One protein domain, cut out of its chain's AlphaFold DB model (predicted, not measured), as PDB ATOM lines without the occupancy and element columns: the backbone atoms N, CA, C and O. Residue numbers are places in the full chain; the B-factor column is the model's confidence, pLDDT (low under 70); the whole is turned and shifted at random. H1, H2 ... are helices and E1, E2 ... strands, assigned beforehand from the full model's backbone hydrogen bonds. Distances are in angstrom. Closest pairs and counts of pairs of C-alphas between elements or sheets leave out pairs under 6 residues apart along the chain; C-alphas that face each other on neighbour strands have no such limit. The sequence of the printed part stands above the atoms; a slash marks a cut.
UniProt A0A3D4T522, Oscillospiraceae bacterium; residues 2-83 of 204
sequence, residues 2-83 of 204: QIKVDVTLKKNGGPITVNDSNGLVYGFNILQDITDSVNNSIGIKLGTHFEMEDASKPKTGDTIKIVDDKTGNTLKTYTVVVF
ATOM      1  N   GLN A   2      84.738 177.379 118.782       38.19
ATOM      2  CA  GLN A   2      85.449 176.961 119.997       38.19
ATOM      3  C   GLN A   2      84.481 177.118 121.167       38.19
ATOM      4  O   GLN A   2      84.120 178.234 121.532       38.19
ATOM      5  N   ILE A   3      84.004 175.997 121.700       34.81
ATOM      6  CA  ILE A   3      83.238 175.991 122.941       34.81
ATOM      7  C   ILE A   3      84.256 176.294 124.040       34.81
ATOM      8  O   ILE A   3      85.050 175.427 124.396       34.81
ATOM      9  N   LYS A   4      84.274 177.536 124.540       38.91
ATOM     10  CA  LYS A   4      84.878 177.835 125.840       38.91
ATOM     11  C   LYS A   4      84.055 177.069 126.865       38.91
ATOM     12  O   LYS A   4      82.953 177.477 127.217       38.91
ATOM     13  N   VAL A   5      84.541 175.899 127.256       44.56
ATOM     14  CA  VAL A   5      84.047 175.249 128.460       44.56
ATOM     15  C   VAL A   5      84.595 176.108 129.590       44.56
ATOM     16  O   VAL A   5      85.803 176.114 129.811       44.56
ATOM     17  N   ASP A   6      83.737 176.882 130.251       42.06
ATOM     18  CA  ASP A   6      84.090 177.524 131.515       42.06
ATOM     19  C   ASP A   6      84.316 176.406 132.536       42.06
ATOM     20  O   ASP A   6      83.404 175.929 133.217       42.06
ATOM     21  N   VAL A   7      85.545 175.897 132.570       50.81
ATOM     22  CA  VAL A   7      85.980 174.920 133.557       50.81
ATOM     23  C   VAL A   7      86.150 175.694 134.854       50.81
ATOM     24  O   VAL A   7      87.196 176.275 135.128       50.81
ATOM     25  N   THR A   8      85.082 175.745 135.648       44.72
ATOM     26  CA  THR A   8      85.195 176.153 137.047       44.72
ATOM     27  C   THR A   8      85.958 175.043 137.761       44.72
ATOM     28  O   THR A   8      85.374 174.022 138.129       44.72
ATOM     29  N   LEU A   9      87.277 175.202 137.891       51.94
ATOM     30  CA  LEU A   9      88.063 174.352 138.772       51.94
ATOM     31  C   LEU A   9      87.559 174.608 140.187       51.94
ATOM     32  O   LEU A   9      87.577 175.733 140.679       51.94
ATOM     33  N   LYS A  10      87.029 173.572 140.834       53.06
ATOM     34  CA  LYS A  10      86.712 173.673 142.255       53.06
ATOM     35  C   LYS A  10      88.034 173.571 142.998       53.06
ATOM     36  O   LYS A  10      88.724 172.575 142.829       53.06
ATOM     37  N   LYS A  11      88.383 174.558 143.827       57.66
ATOM     38  CA  LYS A  11      89.423 174.355 144.841       57.66
ATOM     39  C   LYS A  11      89.014 173.127 145.654       57.66
ATOM     40  O   LYS A  11      87.995 173.154 146.346       57.66
ATOM     41  N   ASN A  12      89.760 172.043 145.505       58.34
ATOM     42  CA  ASN A  12      89.651 170.906 146.401       58.34
ATOM     43  C   ASN A  12      90.508 171.241 147.628       58.34
ATOM     44  O   ASN A  12      91.445 172.027 147.522       58.34
ATOM     45  N   GLY A  13      90.129 170.762 148.814       57.16
ATOM     46  CA  GLY A  13      90.710 171.165 150.104       57.16
ATOM     47  C   GLY A  13      92.162 170.724 150.349       57.16
ATOM     48  O   GLY A  13      92.442 170.169 151.405       57.16
ATOM     49  N   GLY A  14      93.059 170.933 149.387       61.81
ATOM     50  CA  GLY A  14      94.483 170.640 149.463       61.81
ATOM     51  C   GLY A  14      95.346 171.860 149.820       61.81
ATOM     52  O   GLY A  14      94.824 172.965 150.003       61.81
ATOM     53  N   PRO A  15      96.665 171.643 149.977       73.50
ATOM     54  CA  PRO A  15      97.576 172.612 150.586       73.50
ATOM     55  C   PRO A  15      97.882 173.825 149.705       73.50
ATOM     56  O   PRO A  15      98.234 174.869 150.246       73.50
ATOM     57  N   ILE A  16      97.736 173.714 148.377       84.81
ATOM     58  CA  ILE A  16      98.089 174.818 147.477       84.81
ATOM     59  C   ILE A  16      96.909 175.773 147.275       84.81
ATOM     60  O   ILE A  16      95.741 175.380 147.140       84.81
ATOM     61  N   THR A  17      97.227 177.057 147.225       86.19
ATOM     62  CA  THR A  17      96.287 178.122 146.898       86.19
ATOM     63  C   THR A  17      96.319 178.380 145.399       86.19
ATOM     64  O   THR A  17      97.378 178.500 144.790       86.19
ATOM     65  N   VAL A  18      95.129 178.453 144.802       84.69
ATOM     66  CA  VAL A  18      94.924 178.752 143.383       84.69
ATOM     67  C   VAL A  18      94.263 180.115 143.287       84.69
ATOM     68  O   VAL A  18      93.142 180.295 143.770       84.69
ATOM     69  N   ASN A  19      94.938 181.068 142.651       83.88
ATOM     70  CA  ASN A  19      94.385 182.377 142.357       83.88
ATOM     71  C   ASN A  19      93.948 182.432 140.888       83.88
ATOM     72  O   ASN A  19      94.721 182.697 139.967       83.88
ATOM     73  N   ASP A  20      92.660 182.180 140.656       77.50
ATOM     74  CA  ASP A  20      92.096 182.133 139.306       77.50
ATOM     75  C   ASP A  20      92.080 183.489 138.585       77.50
ATOM     76  O   ASP A  20      91.935 183.507 137.362       77.50
ATOM     77  N   SER A  21      92.213 184.607 139.310       78.50
ATOM     78  CA  SER A  21      92.151 185.957 138.730       78.50
ATOM     79  C   SER A  21      93.429 186.342 137.982       78.50
ATOM     80  O   SER A  21      93.359 187.014 136.954       78.50
ATOM     81  N   ASN A  22      94.581 185.883 138.472       82.00
ATOM     82  CA  ASN A  22      95.897 186.147 137.891       82.00
ATOM     83  C   ASN A  22      96.590 184.875 137.369       82.00
ATOM     84  O   ASN A  22      97.665 184.975 136.787       82.00
ATOM     85  N   GLY A  23      95.967 183.701 137.526       88.19
ATOM     86  CA  GLY A  23      96.498 182.430 137.037       88.19
ATOM     87  C   GLY A  23      97.693 181.918 137.840       88.19
ATOM     88  O   GLY A  23      98.460 181.117 137.316       88.19
ATOM     89  N   LEU A  24      97.867 182.364 139.086       91.81
ATOM     90  CA  LEU A  24      98.980 181.948 139.939       91.81
ATOM     91  C   LEU A  24      98.578 180.803 140.875       91.81
ATOM     92  O   LEU A  24      97.433 180.725 141.330       91.81
ATOM     93  N   VAL A  25      99.536 179.931 141.180       91.56
ATOM     94  CA  VAL A  25      99.406 178.854 142.173       91.56
ATOM     95  C   VAL A  25     100.614 178.859 143.106       91.56
ATOM     96  O   VAL A  25     101.736 179.025 142.642       91.56
ATOM     97  N   TYR A  26     100.392 178.700 144.410       92.00
ATOM     98  CA  TYR A  26     101.432 178.788 145.451       92.00
ATOM     99  C   TYR A  26     101.040 178.000 146.705       92.00
ATOM    100  O   TYR A  26      99.963 177.406 146.756       92.00
ATOM    101  N   GLY A  27     101.900 177.980 147.727       88.12
ATOM    102  CA  GLY A  27     101.690 177.172 148.937       88.12
ATOM    103  C   GLY A  27     102.261 175.760 148.834       88.12
ATOM    104  O   GLY A  27     101.773 174.838 149.485       88.12
ATOM    105  N   PHE A  28     103.257 175.559 147.969       89.62
ATOM    106  CA  PHE A  28     103.865 174.250 147.771       89.62
ATOM    107  C   PHE A  28     104.795 173.870 148.923       89.62
ATOM    108  O   PHE A  28     105.492 174.705 149.497       89.62
ATOM    109  N   ASN A  29     104.890 172.566 149.187       89.06
ATOM    110  CA  ASN A  29     106.044 172.025 149.890       89.06
ATOM    111  C   ASN A  29     107.220 171.944 148.910       89.06
ATOM    112  O   ASN A  29     107.273 171.052 148.068       89.06
ATOM    113  N   ILE A  30     108.167 172.867 149.040       88.75
ATOM    114  CA  ILE A  30     109.303 173.006 148.118       88.75
ATOM    115  C   ILE A  30     110.319 171.857 148.188       88.75
ATOM    116  O   ILE A  30     111.266 171.827 147.411       88.75
ATOM    117  N   LEU A  31     110.170 170.926 149.133       86.69
ATOM    118  CA  LEU A  31     111.080 169.792 149.318       86.69
ATOM    119  C   LEU A  31     110.546 168.492 148.702       86.69
ATOM    120  O   LEU A  31     111.144 167.435 148.904       86.69
ATOM    121  N   GLN A  32     109.398 168.538 148.025       87.56
ATOM    122  CA  GLN A  32     108.690 167.353 147.551       87.56
ATOM    123  C   GLN A  32     108.194 167.521 146.115       87.56
ATOM    124  O   GLN A  32     108.008 168.637 145.628       87.56
ATOM    125  N   ASP A  33     107.929 166.377 145.485       91.94
ATOM    126  CA  ASP A  33     107.208 166.309 144.220       91.94
ATOM    127  C   ASP A  33     105.803 166.906 144.376       91.94
ATOM    128  O   ASP A  33     105.119 166.707 145.388       91.94
ATOM    129  N   ILE A  34     105.372 167.665 143.371       90.12
ATOM    130  CA  ILE A  34     104.144 168.458 143.461       90.12
ATOM    131  C   ILE A  34     102.909 167.741 142.932       90.12
ATOM    132  O   ILE A  34     101.802 168.244 143.129       90.12
ATOM    133  N   THR A  35     103.058 166.563 142.326       89.69
ATOM    134  CA  THR A  35     101.979 165.826 141.654       89.69
ATOM    135  C   THR A  35     100.769 165.624 142.555       89.69
ATOM    136  O   THR A  35      99.648 165.991 142.193       89.69
ATOM    137  N   ASP A  36     100.984 165.098 143.761       86.50
ATOM    138  CA  ASP A  36      99.898 164.837 144.706       86.50
ATOM    139  C   ASP A  36      99.272 166.139 145.216       86.50
ATOM    140  O   ASP A  36      98.049 166.258 145.301       86.50
ATOM    141  N   SER A  37     100.094 167.146 145.519       85.19
ATOM    142  CA  SER A  37      99.621 168.450 146.002       85.19
ATOM    143  C   SER A  37      98.742 169.151 144.963       85.19
ATOM    144  O   SER A  37      97.683 169.685 145.306       85.19
ATOM    145  N   VAL A  38      99.142 169.098 143.691       86.06
ATOM    146  CA  VAL A  38      98.398 169.652 142.556       86.06
ATOM    147  C   VAL A  38      97.094 168.887 142.344       86.06
ATOM    148  O   VAL A  38      96.033 169.512 142.356       86.06
ATOM    149  N   ASN A  39      97.149 167.554 142.241       83.44
ATOM    150  CA  ASN A  39      95.968 166.699 142.063       83.44
ATOM    151  C   ASN A  39      94.915 166.902 143.163       83.44
ATOM    152  O   ASN A  39      93.712 166.884 142.897       83.44
ATOM    153  N   ASN A  40      95.363 167.100 144.404       81.19
ATOM    154  CA  ASN A  40      94.476 167.248 145.554       81.19
ATOM    155  C   ASN A  40      93.882 168.654 145.704       81.19
ATOM    156  O   ASN A  40      92.861 168.800 146.375       81.19
ATOM    157  N   SER A  41      94.493 169.683 145.113       76.31
ATOM    158  CA  SER A  41      94.095 171.081 145.351       76.31
ATOM    159  C   SER A  41      93.449 171.734 144.136       76.31
ATOM    160  O   SER A  41      92.448 172.447 144.261       76.31
ATOM    161  N   ILE A  42      93.980 171.466 142.944       76.38
ATOM    162  CA  ILE A  42      93.355 171.869 141.692       76.38
ATOM    163  C   ILE A  42      92.281 170.823 141.423       76.38
ATOM    164  O   ILE A  42      92.597 169.658 141.222       76.38
ATOM    165  N   GLY A  43      91.000 171.188 141.490       63.16
ATOM    166  CA  GLY A  43      89.908 170.243 141.257       63.16
ATOM    167  C   GLY A  43      89.863 169.759 139.818       63.16
ATOM    168  O   GLY A  43      89.096 170.277 139.006       63.16
ATOM    169  N   ILE A  44      90.681 168.752 139.524       69.00
ATOM    170  CA  ILE A  44      90.740 168.057 138.249       69.00
ATOM    171  C   ILE A  44      89.430 167.277 138.097       69.00
ATOM    172  O   ILE A  44      89.045 166.457 138.933       69.00
ATOM    173  N   LYS A  45      88.686 167.588 137.036       67.00
ATOM    174  CA  LYS A  45      87.433 166.907 136.708       67.00
ATOM    175  C   LYS A  45      87.749 165.496 136.208       67.00
ATOM    176  O   LYS A  45      88.761 165.282 135.550       67.00
ATOM    177  N   LEU A  46      86.843 164.543 136.432       70.69
ATOM    178  CA  LEU A  46      86.916 163.230 135.784       70.69
ATOM    179  C   LEU A  46      87.041 163.394 134.253       70.69
ATOM    180  O   LEU A  46      86.147 163.971 133.625       70.69
ATOM    181  N   GLY A  47      88.129 162.876 133.676       76.69
ATOM    182  CA  GLY A  47      88.471 163.028 132.254       76.69
ATOM    183  C   GLY A  47      89.369 164.231 131.930       76.69
ATOM    184  O   GLY A  47      89.366 164.695 130.789       76.69
ATOM    185  N   THR A  48      90.064 164.774 132.929       85.12
ATOM    186  CA  THR A  48      91.141 165.753 132.762       85.12
ATOM    187  C   THR A  48      92.352 165.300 133.574       85.12
ATOM    188  O   THR A  48      92.190 164.568 134.553       85.12
ATOM    189  N   HIS A  49      93.539 165.770 133.208       87.62
ATOM    190  CA  HIS A  49      94.766 165.616 133.987       87.62
ATOM    191  C   HIS A  49      95.572 166.915 133.951       87.62
ATOM    192  O   HIS A  49      95.262 167.822 133.172       87.62
ATOM    193  N   PHE A  50      96.579 167.027 134.817       90.62
ATOM    194  CA  PHE A  50      97.544 168.112 134.715       90.62
ATOM    195  C   PHE A  50      98.826 167.633 134.024       90.62
ATOM    196  O   PHE A  50      99.214 166.473 134.149       90.62
ATOM    197  N   GLU A  51      99.485 168.549 133.326       92.69
ATOM    198  CA  GLU A  51     100.802 168.369 132.725       92.69
ATOM    199  C   GLU A  51     101.735 169.499 133.174       92.69
ATOM    200  O   GLU A  51     101.326 170.661 133.272       92.69
ATOM    201  N   MET A  52     102.998 169.156 133.408       93.19
ATOM    202  CA  MET A  52     104.100 170.078 133.683       93.19
ATOM    203  C   MET A  52     105.407 169.462 133.192       93.19
ATOM    204  O   MET A  52     105.498 168.244 133.045       93.19
ATOM    205  N   GLU A  53     106.396 170.304 132.909       92.44
ATOM    206  CA  GLU A  53     107.693 169.851 132.397       92.44
ATOM    207  C   GLU A  53     108.491 169.082 133.456       92.44
ATOM    208  O   GLU A  53     109.015 168.006 133.169       92.44
ATOM    209  N   ASP A  54     108.528 169.600 134.684       92.75
ATOM    210  CA  ASP A  54     109.210 168.997 135.825       92.75
ATOM    211  C   ASP A  54     108.296 169.059 137.055       92.75
ATOM    212  O   ASP A  54     107.930 170.138 137.512       92.75
ATOM    213  N   ALA A  55     107.900 167.894 137.568       92.00
ATOM    214  CA  ALA A  55     107.055 167.777 138.760       92.00
ATOM    215  C   ALA A  55     107.847 167.512 140.043       92.00
ATOM    216  O   ALA A  55     107.276 167.544 141.134       92.00
ATOM    217  N   SER A  56     109.156 167.265 139.924       92.62
ATOM    218  CA  SER A  56     109.978 166.799 141.042       92.62
ATOM    219  C   SER A  56     110.121 167.834 142.155       92.62
ATOM    220  O   SER A  56     110.342 167.468 143.311       92.62
ATOM    221  N   LYS A  57     109.999 169.118 141.806       91.50
ATOM    222  CA  LYS A  57     110.096 170.251 142.718       91.50
ATOM    223  C   LYS A  57     109.411 171.473 142.096       91.50
ATOM    224  O   LYS A  57     109.594 171.687 140.901       91.50
ATOM    225  N   PRO A  58     108.673 172.290 142.867       93.81
ATOM    226  CA  PRO A  58     108.120 173.536 142.347       93.81
ATOM    227  C   PRO A  58     109.225 174.579 142.143       93.81
ATOM    228  O   PRO A  58     110.101 174.718 143.001       93.81
ATOM    229  N   LYS A  59     109.137 175.346 141.055       95.81
ATOM    230  CA  LYS A  59     109.983 176.519 140.803       95.81
ATOM    231  C   LYS A  59     109.125 177.683 140.339       95.81
ATOM    232  O   LYS A  59     108.152 177.495 139.601       95.81
ATOM    233  N   THR A  60     109.456 178.895 140.766       97.19
ATOM    234  CA  THR A  60     108.757 180.088 140.292       97.19
ATOM    235  C   THR A  60     108.896 180.203 138.778       97.19
ATOM    236  O   THR A  60     109.991 180.153 138.227       97.19
ATOM    237  N   GLY A  61     107.764 180.367 138.093       96.19
ATOM    238  CA  GLY A  61     107.708 180.422 136.631       96.19
ATOM    239  C   GLY A  61     107.371 179.089 135.957       96.19
ATOM    240  O   GLY A  61     106.984 179.103 134.784       96.19
ATOM    241  N   ASP A  62     107.407 177.962 136.679       96.25
ATOM    242  CA  ASP A  62     106.932 176.686 136.142       96.25
ATOM    243  C   ASP A  62     105.461 176.777 135.730       96.25
ATOM    244  O   ASP A  62     104.651 177.520 136.293       96.25
ATOM    245  N   THR A  63     105.104 176.001 134.710       95.44
ATOM    246  CA  THR A  63     103.775 176.050 134.107       95.44
ATOM    247  C   THR A  63     103.009 174.756 134.352       95.44
ATOM    248  O   THR A  63     103.415 173.692 133.886       95.44
ATOM    249  N   ILE A  64     101.845 174.868 134.993       92.88
ATOM    250  CA  ILE A  64     100.883 173.771 135.151       92.88
ATOM    251  C   ILE A  64      99.776 173.935 134.116       92.88
ATOM    252  O   ILE A  64      99.059 174.937 134.113       92.88
ATOM    253  N   LYS A  65      99.593 172.941 133.253       92.81
ATOM    254  CA  LYS A  65      98.506 172.905 132.268       92.81
ATOM    255  C   LYS A  65      97.461 171.898 132.698       92.81
ATOM    256  O   LYS A  65      97.806 170.788 133.066       92.81
ATOM    257  N   ILE A  66      96.189 172.258 132.597       90.25
ATOM    258  CA  ILE A  66      95.071 171.328 132.762       90.25
ATOM    259  C   ILE A  66      94.593 170.928 131.374       90.25
ATOM    260  O   ILE A  66      94.193 171.793 130.592       90.25
ATOM    261  N   VAL A  67      94.643 169.638 131.064       90.31
ATOM    262  CA  VAL A  67      94.376 169.086 129.734       90.31
ATOM    263  C   VAL A  67      93.136 168.198 129.773       90.31
ATOM    264  O   VAL A  67      92.901 167.466 130.732       90.31
ATOM    265  N   ASP A  68      92.306 168.296 128.736       88.81
ATOM    266  CA  ASP A  68      91.150 167.421 128.533       88.81
ATOM    267  C   ASP A  68      91.574 166.108 127.862       88.81
ATOM    268  O   ASP A  68      92.099 166.124 126.748       88.81
ATOM    269  N   ASP A  69      91.292 164.969 128.498       87.25
ATOM    270  CA  ASP A  69      91.756 163.648 128.044       87.25
ATOM    271  C   ASP A  69      91.154 163.228 126.696       87.25
ATOM    272  O   ASP A  69      91.708 162.388 125.988       87.25
ATOM    273  N   LYS A  70      89.985 163.770 126.333       87.00
ATOM    274  CA  LYS A  70      89.280 163.392 125.099       87.00
ATOM    275  C   LYS A  70      89.799 164.161 123.899       87.00
ATOM    276  O   LYS A  70      89.816 163.627 122.792       87.00
ATOM    277  N   THR A  71      90.122 165.432 124.100       88.44
ATOM    278  CA  THR A  71      90.481 166.348 123.013       88.44
ATOM    279  C   THR A  71      91.970 166.661 122.951       88.44
ATOM    280  O   THR A  71      92.429 167.116 121.908       88.44
ATOM    281  N   GLY A  72      92.714 166.440 124.039       87.81
ATOM    282  CA  GLY A  72      94.114 166.843 124.180       87.81
ATOM    283  C   GLY A  72      94.313 168.359 124.281       87.81
ATOM    284  O   GLY A  72      95.440 168.839 124.217       87.81
ATOM    285  N   ASN A  73      93.235 169.138 124.403       88.88
ATOM    286  CA  ASN A  73      93.331 170.592 124.470       88.88
ATOM    287  C   ASN A  73      93.663 171.055 125.890       88.88
ATOM    288  O   ASN A  73      93.058 170.594 126.861       88.88
ATOM    289  N   THR A  74      94.551 172.047 125.998       90.50
ATOM    290  CA  THR A  74      94.782 172.774 127.250       90.50
ATOM    291  C   THR A  74      93.569 173.641 127.576       90.50
ATOM    292  O   THR A  74      93.217 174.556 126.830       90.50
ATOM    293  N   LEU A  75      92.928 173.345 128.701       87.31
ATOM    294  CA  LEU A  75      91.762 174.052 129.218       87.31
ATOM    295  C   LEU A  75      92.166 175.279 130.033       87.31
ATOM    296  O   LEU A  75      91.525 176.327 129.938       87.31
ATOM    297  N   LYS A  76      93.218 175.143 130.846       87.44
ATOM    298  CA  LYS A  76      93.724 176.215 131.702       87.44
ATOM    299  C   LYS A  76      95.219 176.067 131.942       87.44
ATOM    300  O   LYS A  76      95.737 174.954 131.926       87.44
ATOM    301  N   THR A  77      95.872 177.195 132.180       91.62
ATOM    302  CA  THR A  77      97.298 177.275 132.475       91.62
ATOM    303  C   THR A  77      97.486 178.091 133.741       91.62
ATOM    304  O   THR A  77      96.859 179.143 133.883       91.62
ATOM    305  N   TYR A  78      98.338 177.600 134.628       92.88
ATOM    306  CA  TYR A  78      98.741 178.264 135.855       92.88
ATOM    307  C   TYR A  78     100.253 178.432 135.896       92.88
ATOM    308  O   TYR A  78     100.981 177.573 135.393       92.88
ATOM    309  N   THR A  79     100.704 179.508 136.527       95.88
ATOM    310  CA  THR A  79     102.116 179.758 136.810       95.88
ATOM    311  C   THR A  79     102.391 179.506 138.285       95.88
ATOM    312  O   THR A  79     101.687 180.022 139.156       95.88
ATOM    313  N   VAL A  80     103.401 178.685 138.552       95.25
ATOM    314  CA  VAL A  80     103.873 178.357 139.895       95.25
ATOM    315  C   VAL A  80     104.592 179.554 140.498       95.25
ATOM    316  O   VAL A  80     105.365 180.238 139.824       95.25
ATOM    317  N   VAL A  81     104.329 179.790 141.778       95.81
ATOM    318  CA  VAL A  81     105.049 180.742 142.617       95.81
ATOM    319  C   VAL A  81     105.549 180.008 143.854       95.81
ATOM    320  O   VAL A  81     104.777 179.365 144.571       95.81
ATOM    321  N   VAL A  82     106.850 180.126 144.083       95.81
ATOM    322  CA  VAL A  82     107.540 179.715 145.301       95.81
ATOM    323  C   VAL A  82     108.048 180.987 145.969       95.81
ATOM    324  O   VAL A  82     108.792 181.759 145.369       95.81
ATOM    325  N   PHE A  83     107.616 181.240 147.203       96.31
ATOM    326  CA  PHE A  83     108.009 182.455 147.911       96.31
ATOM    327  C   PHE A  83     109.511 182.419 148.195       96.31
ATOM    328  O   PHE A  83     110.034 181.425 148.702       96.31
TER     329      PHE A  83
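What this domain is: This is residues 2 to 83 of the 204 residues of a protein of Oscillospiraceae bacterium (UniProt A0A3D4T522). Little regular structure is here: a five-strand sheet curls like part of a barrel, and one short helix, H1, sits at its open side between edge strands E1 and E3. Named elements hold 30 of 82 printed residues, in the order E1 E2 H1 E3 E4 E5, class mixed; the mixed sheet runs E1 E2 E5 E4 E3. It is compact, radius of gyration of the C-alphas 12.1 A, spanning 38 by 23 by 21 A.

Where its parts are: Find C-alpha 17 at (96.287, 178.122, 146.898), where E1 runs to 19; then come E2, 24 to 26, H1, 35 to 41, E3, 48 to 51, E4, 63 to 68, 16.3 A long, and E5, 74 to 80, 16.5 A, with C-alpha 80 at (103.873, 178.357, 139.895).

How they stand to each other: In hairpin E1 and E2, find N 17 and O 26 at 2.8 A. Parallel E2 and E5 have N 25 and O 79 at 3.0 A. E3 E4 E5 are a meander, successive antiparallel neighbours: N 51 and O 65, 2.8 A; N 64 and O 78, 2.9 A. E2, H1, E3 form a split strand-helix-strand unit, two strands of one sheet that are not neighbours with a helix between them along the chain; E5 and E4 are between E2 and E3 in the sheet, and the crossover is right-handed. H1, every O i to N i+4 pair within hydrogen-bond range, is on the sheet, height 6.4 A, over none of its strands; the closest C-alphas of H1 and E1 are Ser 41 and Thr 17, 7.5 A.

The domain as a whole: The farthest C-alphas, Gln 2 and Leu 31, are 39.6 A apart. The printed part has no cut; link E3 to E4 is long. Look for pLDDT under 70 at residues 2 to 14 and 43 to 45.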